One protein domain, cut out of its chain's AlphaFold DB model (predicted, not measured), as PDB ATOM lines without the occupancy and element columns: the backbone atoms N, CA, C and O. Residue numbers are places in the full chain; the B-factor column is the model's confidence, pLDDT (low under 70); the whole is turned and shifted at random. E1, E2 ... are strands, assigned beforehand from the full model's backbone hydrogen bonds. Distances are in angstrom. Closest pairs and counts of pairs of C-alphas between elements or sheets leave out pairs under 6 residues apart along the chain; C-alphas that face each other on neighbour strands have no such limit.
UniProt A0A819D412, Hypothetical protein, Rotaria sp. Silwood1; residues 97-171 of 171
ATOM      1  N   ASP A  97     -21.482  17.866 -29.408       96.75
ATOM      2  CA  ASP A  97     -22.201  19.003 -29.973       96.75
ATOM      3  C   ASP A  97     -21.524  19.425 -31.280       96.75
ATOM      4  O   ASP A  97     -20.425  19.986 -31.294       96.75
ATOM      5  N   TRP A  98     -22.194  19.144 -32.394       96.44
ATOM      6  CA  TRP A  98     -21.691  19.450 -33.727       96.44
ATOM      7  C   TRP A  98     -21.492  20.943 -33.977       96.44
ATOM      8  O   TRP A  98     -20.632  21.302 -34.793       96.44
ATOM      9  N   SER A  99     -22.261  21.799 -33.287       97.00
ATOM     10  CA  SER A  99     -22.293  23.247 -33.490       97.00
ATOM     11  C   SER A  99     -22.271  23.590 -34.990       97.00
ATOM     12  O   SER A  99     -22.998  22.967 -35.763       97.00
ATOM     13  N   ARG A 100     -21.447  24.552 -35.432       97.62
ATOM     14  CA  ARG A 100     -21.277  24.907 -36.853       97.62
ATOM     15  C   ARG A 100     -20.200  24.094 -37.577       97.62
ATOM     16  O   ARG A 100     -20.301  23.891 -38.788       97.62
ATOM     17  N   GLY A 101     -19.144  23.680 -36.886       97.38
ATOM     18  CA  GLY A 101     -18.000  23.027 -37.518       97.38
ATOM     19  C   GLY A 101     -16.654  23.369 -36.888       97.38
ATOM     20  O   GLY A 101     -16.543  24.273 -36.062       97.38
ATOM     21  N   GLY A 102     -15.605  22.691 -37.346       97.88
ATOM     22  CA  GLY A 102     -14.239  22.901 -36.869       97.88
ATOM     23  C   GLY A 102     -13.210  22.033 -37.591       97.88
ATOM     24  O   GLY A 102     -13.555  21.198 -38.426       97.88
ATOM     25  N   LYS A 103     -11.919  22.278 -37.332       98.31
ATOM     26  CA  LYS A 103     -10.813  21.504 -37.925       98.31
ATOM     27  C   LYS A 103     -10.576  20.226 -37.141       98.31
ATOM     28  O   LYS A 103     -10.647  20.251 -35.918       98.31
ATOM     29  N   VAL A 104     -10.270  19.144 -37.846       98.38
ATOM     30  CA  VAL A 104     -10.178  17.801 -37.268       98.38
ATOM     31  C   VAL A 104      -9.094  16.983 -37.948       98.38
ATOM     32  O   VAL A 104      -8.855  17.139 -39.145       98.38
ATOM     33  N   GLY A 105      -8.477  16.100 -37.165       97.88
ATOM     34  CA  GLY A 105      -7.505  15.134 -37.650       97.88
ATOM     35  C   GLY A 105      -6.139  15.736 -37.954       97.88
ATOM     36  O   GLY A 105      -5.788  16.822 -37.485       97.88
ATOM     37  N   PHE A 106      -5.379  14.992 -38.750       98.31
ATOM     38  CA  PHE A 106      -4.040  15.353 -39.190       98.31
ATOM     39  C   PHE A 106      -4.061  15.826 -40.646       98.31
ATOM     40  O   PHE A 106      -4.972  15.524 -41.415       98.31
ATOM     41  N   GLY A 107      -3.064  16.623 -41.013       98.25
ATOM     42  CA  GLY A 107      -2.930  17.184 -42.348       98.25
ATOM     43  C   GLY A 107      -1.522  17.711 -42.579       98.25
ATOM     44  O   GLY A 107      -0.689  17.699 -41.673       98.25
ATOM     45  N   PHE A 108      -1.268  18.205 -43.786       98.50
ATOM     46  CA  PHE A 108       0.056  18.658 -44.197       98.50
ATOM     47  C   PHE A 108       0.122  20.172 -44.348       98.50
ATOM     48  O   PHE A 108      -0.820  20.826 -44.805       98.50
ATOM     49  N   GLY A 109       1.272  20.726 -43.981       98.06
ATOM     50  CA  GLY A 109       1.654  22.090 -44.301       98.06
ATOM     51  C   GLY A 109       2.780  22.092 -45.325       98.06
ATOM     52  O   GLY A 109       3.756  21.370 -45.156       98.06
ATOM     53  N   ILE A 110       2.643  22.915 -46.362       97.94
ATOM     54  CA  ILE A 110       3.602  23.051 -47.463       97.94
ATOM     55  C   ILE A 110       4.177  24.468 -47.413       97.94
ATOM     56  O   ILE A 110       3.417  25.431 -47.259       97.94
ATOM     57  N   GLY A 111       5.502  24.600 -47.524       96.62
ATOM     58  CA  GLY A 111       6.199  25.891 -47.526       96.62
ATOM     59  C   GLY A 111       5.814  26.777 -46.335       96.62
ATOM     60  O   GLY A 111       5.978  26.384 -45.181       96.62
ATOM     61  N   ASN A 112       5.237  27.947 -46.610       97.00
ATOM     62  CA  ASN A 112       4.788  28.925 -45.609       97.00
ATOM     63  C   ASN A 112       3.543  28.508 -44.803       97.00
ATOM     64  O   ASN A 112       3.189  29.184 -43.835       97.00
ATOM     65  N   ARG A 113       2.901  27.376 -45.130       96.81
ATOM     66  CA  ARG A 113       1.786  26.784 -44.360       96.81
ATOM     67  C   ARG A 113       0.600  27.736 -44.176       96.81
ATOM     68  O   ARG A 113       0.057  27.879 -43.081       96.81
ATOM     69  N   ASN A 114       0.187  28.385 -45.258       98.12
ATOM     70  CA  ASN A 114      -0.907  29.352 -45.270       98.12
ATOM     71  C   ASN A 114      -2.213  28.794 -44.659       98.12
ATOM     72  O   ASN A 114      -2.691  27.716 -45.025       98.12
ATOM     73  N   THR A 115      -2.790  29.544 -43.711       97.25
ATOM     74  CA  THR A 115      -4.061  29.263 -43.014       97.25
ATOM     75  C   THR A 115      -4.758  30.579 -42.620       97.25
ATOM     76  O   THR A 115      -4.328  31.647 -43.034       97.25
ATOM     77  N   GLY A 116      -5.847  30.531 -41.840       95.81
ATOM     78  CA  GLY A 116      -6.415  31.736 -41.217       95.81
ATOM     79  C   GLY A 116      -7.010  32.761 -42.188       95.81
ATOM     80  O   GLY A 116      -6.964  33.949 -41.904       95.81
ATOM     81  N   CYS A 117      -7.548  32.314 -43.326       96.81
ATOM     82  CA  CYS A 117      -8.056  33.185 -44.390       96.81
ATOM     83  C   CYS A 117      -6.974  34.093 -45.014       96.81
ATOM     84  O   CYS A 117      -7.249  35.219 -45.428       96.81
ATOM     85  N   ASN A 118      -5.742  33.576 -45.080       96.69
ATOM     86  CA  ASN A 118      -4.601  34.190 -45.750       96.69
ATOM     87  C   ASN A 118      -4.150  33.319 -46.945       96.69
ATOM     88  O   ASN A 118      -3.353  32.394 -46.747       96.69
ATOM     89  N   PRO A 119      -4.675  33.545 -48.165       96.00
ATOM     90  CA  PRO A 119      -4.338  32.733 -49.336       96.00
ATOM     91  C   PRO A 119      -2.873  32.947 -49.776       96.00
ATOM     92  O   PRO A 119      -2.382  34.076 -49.715       96.00
ATOM     93  N   PRO A 120      -2.160  31.902 -50.239       95.81
ATOM     94  CA  PRO A 120      -0.781  32.018 -50.726       95.81
ATOM     95  C   PRO A 120      -0.739  32.698 -52.102       95.81
ATOM     96  O   PRO A 120      -0.866  32.043 -53.134       95.81
ATOM     97  N   LYS A 121      -0.580  34.025 -52.134       94.62
ATOM     98  CA  LYS A 121      -0.537  34.815 -53.383       94.62
ATOM     99  C   LYS A 121       0.801  34.749 -54.124       94.62
ATOM    100  O   LYS A 121       0.867  35.147 -55.278       94.62
ATOM    101  N   ASP A 122       1.847  34.280 -53.462       94.88
ATOM    102  CA  ASP A 122       3.225  34.183 -53.958       94.88
ATOM    103  C   ASP A 122       3.616  32.753 -54.370       94.88
ATOM    104  O   ASP A 122       4.725  32.519 -54.841       94.88
ATOM    105  N   GLY A 123       2.721  31.782 -54.167       93.88
ATOM    106  CA  GLY A 123       3.000  30.368 -54.411       93.88
ATOM    107  C   GLY A 123       3.941  29.722 -53.392       93.88
ATOM    108  O   GLY A 123       4.306  28.562 -53.559       93.88
ATOM    109  N   ALA A 124       4.301  30.417 -52.310       95.81
ATOM    110  CA  ALA A 124       5.307  29.955 -51.359       95.81
ATOM    111  C   ALA A 124       4.760  28.996 -50.286       95.81
ATOM    112  O   ALA A 124       5.480  28.633 -49.355       95.81
ATOM    113  N   GLY A 125       3.492  28.577 -50.358       96.94
ATOM    114  CA  GLY A 125       2.952  27.647 -49.374       96.94
ATOM    115  C   GLY A 125       1.508  27.219 -49.574       96.94
ATOM    116  O   GLY A 125       0.831  27.590 -50.529       96.94
ATOM    117  N   GLY A 126       1.039  26.407 -48.629       98.19
ATOM    118  CA  GLY A 126      -0.305  25.853 -48.623       98.19
ATOM    119  C   GLY A 126      -0.549  24.940 -47.428       98.19
ATOM    120  O   GLY A 126       0.361  24.636 -46.655       98.19
ATOM    121  N   THR A 127      -1.791  24.497 -47.262       98.56
ATOM    122  CA  THR A 127      -2.141  23.463 -46.280       98.56
ATOM    123  C   THR A 127      -3.195  22.528 -46.837       98.56
ATOM    124  O   THR A 127      -4.106  22.976 -47.526       98.56
ATOM    125  N   LEU A 128      -3.111  21.249 -46.483       98.56
ATOM    126  CA  LEU A 128      -4.143  20.246 -46.720       98.56
ATOM    127  C   LEU A 128      -4.662  19.779 -45.364       98.56
ATOM    128  O   LEU A 128      -3.912  19.217 -44.569       98.56
ATOM    129  N   ARG A 129      -5.931  20.067 -45.070       98.56
ATOM    130  CA  ARG A 129      -6.575  19.752 -43.788       98.56
ATOM    131  C   ARG A 129      -8.022  19.335 -44.006       98.56
ATOM    132  O   ARG A 129      -8.611  19.648 -45.042       98.56
ATOM    133  N   LEU A 130      -8.606  18.714 -42.988       98.38
ATOM    134  CA  LEU A 130     -10.018  18.354 -42.948       98.38
ATOM    135  C   LEU A 130     -10.793  19.239 -41.967       98.38
ATOM    136  O   LEU A 130     -10.256  19.823 -41.019       98.38
ATOM    137  N   MET A 131     -12.088  19.370 -42.227       98.44
ATOM    138  CA  MET A 131     -13.031  20.087 -41.379       98.44
ATOM    139  C   MET A 131     -14.325  19.274 -41.286       98.44
ATOM    140  O   MET A 131     -14.768  18.756 -42.305       98.44
ATOM    141  N   TRP A 132     -14.952  19.195 -40.109       98.50
ATOM    142  CA  TRP A 132     -16.372  18.834 -40.036       98.50
ATOM    143  C   TRP A 132     -17.216  20.099 -40.153       98.50
ATOM    144  O   TRP A 132     -16.825  21.176 -39.690       98.50
ATOM    145  N   TYR A 133     -18.381  19.979 -40.766       97.81
ATOM    146  CA  TYR A 133     -19.289  21.089 -40.975       97.81
ATOM    147  C   TYR A 133     -20.726  20.647 -40.751       97.81
ATOM    148  O   TYR A 133     -21.111  19.546 -41.141       97.81
ATOM    149  N   ASN A 134     -21.501  21.531 -40.135       96.94
ATOM    150  CA  ASN A 134     -22.928  21.369 -39.940       96.94
ATOM    151  C   ASN A 134     -23.652  22.552 -40.583       96.94
ATOM    152  O   ASN A 134     -23.517  23.700 -40.149       96.94
ATOM    153  N   ASP A 135     -24.425  22.285 -41.629       95.06
ATOM    154  CA  ASP A 135     -25.212  23.305 -42.326       95.06
ATOM    155  C   ASP A 135     -26.626  23.507 -41.736       95.06
ATOM    156  O   ASP A 135     -27.431  24.222 -42.328       95.06
ATOM    157  N   ASN A 136     -26.894  22.930 -40.556       93.38
ATOM    158  CA  ASN A 136     -28.195  22.774 -39.884       93.38
ATOM    159  C   ASN A 136     -29.148  21.766 -40.546       93.38
ATOM    160  O   ASN A 136     -30.226  21.516 -40.015       93.38
ATOM    161  N   LYS A 137     -28.769  21.176 -41.681       92.88
ATOM    162  CA  LYS A 137     -29.505  20.089 -42.344       92.88
ATOM    163  C   LYS A 137     -28.739  18.773 -42.252       92.88
ATOM    164  O   LYS A 137     -29.342  17.705 -42.292       92.88
ATOM    165  N   ARG A 138     -27.408  18.847 -42.176       94.19
ATOM    166  CA  ARG A 138     -26.505  17.708 -42.304       94.19
ATOM    167  C   ARG A 138     -25.157  17.992 -41.659       94.19
ATOM    168  O   ARG A 138     -24.624  19.095 -41.769       94.19
ATOM    169  N   VAL A 139     -24.567  16.943 -41.097       96.81
ATOM    170  CA  VAL A 139     -23.182  16.926 -40.614       96.81
ATOM    171  C   VAL A 139     -22.314  16.105 -41.560       96.81
ATOM    172  O   VAL A 139     -22.676  14.981 -41.916       96.81
ATOM    173  N   TYR A 140     -21.181  16.671 -41.975       97.50
ATOM    174  CA  TYR A 140     -20.280  16.062 -42.953       97.50
ATOM    175  C   TYR A 140     -18.845  16.582 -42.846       97.50
ATOM    176  O   TYR A 140     -18.595  17.663 -42.314       97.50
ATOM    177  N   PHE A 141     -17.893  15.833 -43.394       98.31
ATOM    178  CA  PHE A 141     -16.520  16.284 -43.597       98.31
ATOM    179  C   PHE A 141     -16.366  17.018 -44.921       98.31
ATOM    180  O   PHE A 141     -17.021  16.682 -45.904       98.31
ATOM    181  N   ILE A 142     -15.453  17.981 -44.956       98.19
ATOM    182  CA  ILE A 142     -14.998  18.671 -46.162       98.19
ATOM    183  C   ILE A 142     -13.470  18.762 -46.164       98.19
ATOM    184  O   ILE A 142     -12.867  18.916 -45.090       98.19
ATOM    185  N   PRO A 143     -12.830  18.745 -47.344       98.25
ATOM    186  CA  PRO A 143     -11.469  19.238 -47.450       98.25
ATOM    187  C   PRO A 143     -11.450  20.743 -47.150       98.25
ATOM    188  O   PRO A 143     -12.446  21.456 -47.307       98.25
ATOM    189  N   TYR A 144     -10.313  21.228 -46.665       98.44
ATOM    190  CA  TYR A 144     -10.110  22.638 -46.381       98.44
ATOM    191  C   TYR A 144      -8.673  23.040 -46.696       98.44
ATOM    192  O   TYR A 144      -7.792  23.008 -45.830       98.44
ATOM    193  N   VAL A 145      -8.455  23.390 -47.958       98.62
ATOM    194  CA  VAL A 145      -7.129  23.418 -48.575       98.62
ATOM    195  C   VAL A 145      -6.740  24.840 -48.962       98.62
ATOM    196  O   VAL A 145      -7.552  25.597 -49.487       98.62
ATOM    197  N   TYR A 146      -5.493  25.210 -48.695       98.62
ATOM    198  CA  TYR A 146      -4.887  26.452 -49.172       98.62
ATOM    199  C   TYR A 146      -3.840  26.099 -50.218       98.62
ATOM    200  O   TYR A 146      -2.967  25.277 -49.943       98.62
ATOM    201  N   TYR A 147      -3.931  26.722 -51.389       98.38
ATOM    202  CA  TYR A 147      -3.021  26.534 -52.514       98.38
ATOM    203  C   TYR A 147      -2.987  27.804 -53.374       98.38
ATOM    204  O   TYR A 147      -3.866  28.665 -53.263       98.38
ATOM    205  N   TYR A 148      -1.948  27.942 -54.196       97.88
ATOM    206  CA  TYR A 148      -1.802  29.082 -55.098       97.88
ATOM    207  C   TYR A 148      -2.957  29.143 -56.102       97.88
ATOM    208  O   TYR A 148      -3.285  28.137 -56.724       97.88
ATOM    209  N   GLY A 149      -3.565  30.318 -56.269       96.56
ATOM    210  CA  GLY A 149      -4.694  30.497 -57.189       96.56
ATOM    211  C   GLY A 149      -6.041  29.980 -56.669       96.56
ATOM    212  O   GLY A 149      -6.984  29.879 -57.448       96.56
ATOM    213  N   MET A 150      -6.160  29.668 -55.372       97.56
ATOM    214  CA  MET A 150      -7.448  29.301 -54.777       97.56
ATOM    215  C   MET A 150      -8.509  30.409 -54.968       97.56
ATOM    216  O   MET A 150      -8.186  31.593 -54.853       97.56
ATOM    217  N   PRO A 151      -9.786  30.055 -55.212       96.81
ATOM    218  CA  PRO A 151     -10.813  31.019 -55.621       96.81
ATOM    219  C   PRO A 151     -11.316  31.921 -54.485       96.81
ATOM    220  O   PRO A 151     -11.922  32.959 -54.736       96.81
ATOM    221  N   GLY A 152     -11.117  31.513 -53.229       95.94
ATOM    222  CA  GLY A 152     -11.634  32.199 -52.048       95.94
ATOM    223  C   GLY A 152     -10.537  32.664 -51.096       95.94
ATOM    224  O   GLY A 152      -9.389  32.240 -51.169       95.94
ATOM    225  N   GLN A 153     -10.914  33.518 -50.143       97.00
ATOM    226  CA  GLN A 153      -9.989  34.009 -49.117       97.00
ATOM    227  C   GLN A 153      -9.623  32.927 -48.086       97.00
ATOM    228  O   GLN A 153      -8.516  32.904 -47.548       97.00
ATOM    229  N   CYS A 154     -10.559  32.031 -47.791       97.62
ATOM    230  CA  CYS A 154     -10.393  30.954 -46.825       97.62
ATOM    231  C   CYS A 154     -10.345  29.596 -47.534       97.62
ATOM    232  O   CYS A 154     -10.721  29.500 -48.696       97.62
ATOM    233  N   GLY A 155      -9.921  28.552 -46.815       97.62
ATOM    234  CA  GLY A 155      -9.640  27.225 -47.373       97.62
ATOM    235  C   GLY A 155     -10.713  26.710 -48.333       97.62
ATOM    236  O   GLY A 155     -11.901  26.688 -47.999       97.62
ATOM    237  N   ASP A 156     -10.259  26.293 -49.508       98.44
ATOM    238  CA  ASP A 156     -11.084  25.733 -50.564       98.44
ATOM    239  C   ASP A 156     -11.579  24.339 -50.167       98.44
ATOM    240  O   ASP A 156     -10.883  23.552 -49.519       98.44
ATOM    241  N   LYS A 157     -12.816  24.059 -50.559       97.69
ATOM    242  CA  LYS A 157     -13.555  22.835 -50.268       97.69
ATOM    243  C   LYS A 157     -13.701  21.951 -51.506       97.69
ATOM    244  O   LYS A 157     -14.244  20.855 -51.390       97.69
ATOM    245  N   PHE A 158     -13.310  22.436 -52.689       97.31
ATOM    246  CA  PHE A 158     -13.446  21.739 -53.976       97.31
ATOM    247  C   PHE A 158     -14.874  21.249 -54.293       97.31
ATOM    248  O   PHE A 158     -15.067  20.319 -55.075       97.31
ATOM    249  N   GLY A 159     -15.890  21.818 -53.634       95.94
ATOM    250  CA  GLY A 159     -17.268  21.325 -53.699       95.94
ATOM    251  C   GLY A 159     -17.445  19.872 -53.232       95.94
ATOM    252  O   GLY A 159     -18.396  19.220 -53.653       95.94
ATOM    253  N   LYS A 160     -16.533  19.332 -52.409       97.38
ATOM    254  CA  LYS A 160     -16.576  17.940 -51.931       97.38
ATOM    255  C   LYS A 160     -17.061  17.845 -50.490       97.38
ATOM    256  O   LYS A 160     -16.798  18.724 -49.671       97.38
ATOM    257  N   SER A 161     -17.719  16.732 -50.176       97.38
ATOM    258  CA  SER A 161     -18.063  16.354 -48.808       97.38
ATOM    259  C   SER A 161     -18.096  14.843 -48.620       97.38
ATOM    260  O   SER A 161     -18.416  14.126 -49.567       97.38
ATOM    261  N   TYR A 162     -17.864  14.383 -47.390       96.62
ATOM    262  CA  TYR A 162     -18.112  13.002 -46.981       96.62
ATOM    263  C   TYR A 162     -19.071  12.928 -45.776       96.62
ATOM    264  O   TYR A 162     -18.826  13.597 -44.772       96.62
ATOM    265  N   PRO A 163     -20.143  12.122 -45.843       94.31
ATOM    266  CA  PRO A 163     -20.635  11.467 -47.057       94.31
ATOM    267  C   PRO A 163     -21.046  12.514 -48.116       94.31
ATOM    268  O   PRO A 163     -21.202  13.700 -47.806       94.31
ATOM    269  N   SER A 164     -21.163  12.121 -49.387       87.88
ATOM    270  CA  SER A 164     -21.560  13.044 -50.471       87.88
ATOM    271  C   SER A 164     -23.000  13.541 -50.297       87.88
ATOM    272  O   SER A 164     -23.293  14.706 -50.552       87.88
ATOM    273  N   THR A 165     -23.869  12.677 -49.774       77.81
ATOM    274  CA  THR A 165     -25.264  12.940 -49.399       77.81
ATOM    275  C   THR A 165     -25.578  12.275 -48.058       77.81
ATOM    276  O   THR A 165     -24.876  11.357 -47.649       77.81
ATOM    277  N   GLY A 166     -26.640  12.708 -47.371       70.06
ATOM    278  CA  GLY A 166     -27.013  12.147 -46.064       70.06
ATOM    279  C   GLY A 166     -26.095  12.583 -44.914       70.06
ATOM    280  O   GLY A 166     -25.084  13.260 -45.108       70.06
ATOM    281  N   MET A 167     -26.478  12.265 -43.683       64.75
ATOM    282  CA  MET A 167     -25.744  12.686 -42.489       64.75
ATOM    283  C   MET A 167     -24.686  11.651 -42.113       64.75
ATOM    284  O   MET A 167     -24.925  10.454 -42.235       64.75
ATOM    285  N   SER A 168     -23.524  12.098 -41.633       60.69
ATOM    286  CA  SER A 168     -22.595  11.207 -40.939       60.69
ATOM    287  C   SER A 168     -23.246  10.787 -39.616       60.69
ATOM    288  O   SER A 168     -23.218  11.529 -38.637       60.69
ATOM    289  N   SER A 169     -23.934   9.645 -39.614       52.72
ATOM    290  CA  SER A 169     -24.501   9.035 -38.412       52.72
ATOM    291  C   SER A 169     -23.450   8.164 -37.731       52.72
ATOM    292  O   SER A 169     -22.765   7.389 -38.396       52.72
ATOM    293  N   TYR A 170     -23.345   8.279 -36.410       45.91
ATOM    294  CA  TYR A 170     -22.652   7.291 -35.589       45.91
ATOM    295  C   TYR A 170     -23.519   6.037 -35.470       45.91
ATOM    296  O   TYR A 170     -24.668   6.138 -35.041       45.91
ATOM    297  N   SER A 171     -22.965   4.887 -35.855       39.75
ATOM    298  CA  SER A 171     -23.337   3.573 -35.318       39.75
ATOM    299  C   SER A 171     -22.400   3.225 -34.171       39.75
ATOM    300  O   SER A 171     -21.179   3.421 -34.382       39.75
TER     301      SER A 171
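This is residues 97 to 171 of the 171 residues of the protein "Hypothetical protein" of Rotaria sp. Silwood1 (UniProt A0A819D412). With little regular structure, this is a long, twisted ribbon of three strands, a loop at one end, residues 112 to 124, and a tail, residues 144 to 171, that runs on from E3 toward that loop and then folds back. The printed part has 75 residues, under half in named elements: all strand, an antiparallel meander E1 E2 E3, each strand the neighbour of the one before. It is elongated, 43 by 22 by 19 A, and only just compact, close to loose, with a radius of gyration of the C-alphas of 13.3 A.

Start at E2, residues 125 to 134, the inner strand. E1, residues 101 to 111, forms an antiparallel hairpin with it at 171 degrees; N 108 and O 128 are within hydrogen-bond range, 2.9 A. E3, residues 139 to 143, forms another at 172 degrees, with N 133 and O 140 at 2.8 A. E1 bends by 81 degrees at residue 105.

Find C-alpha 101 at (-18.000, 23.027, -37.518); E1 runs 26.3 A from there. E2 measures 28.3 A, and E3 13.8 A to C-alpha 143 at (-11.469, 19.238, -47.450).

The farthest C-alphas, Asp 122 and Ser 171, are 44.6 A apart. The printed part has no cut. E1 to E2 is a long link, E2 to E3 tight. Look for pLDDT under 70 at residues 167 to 171.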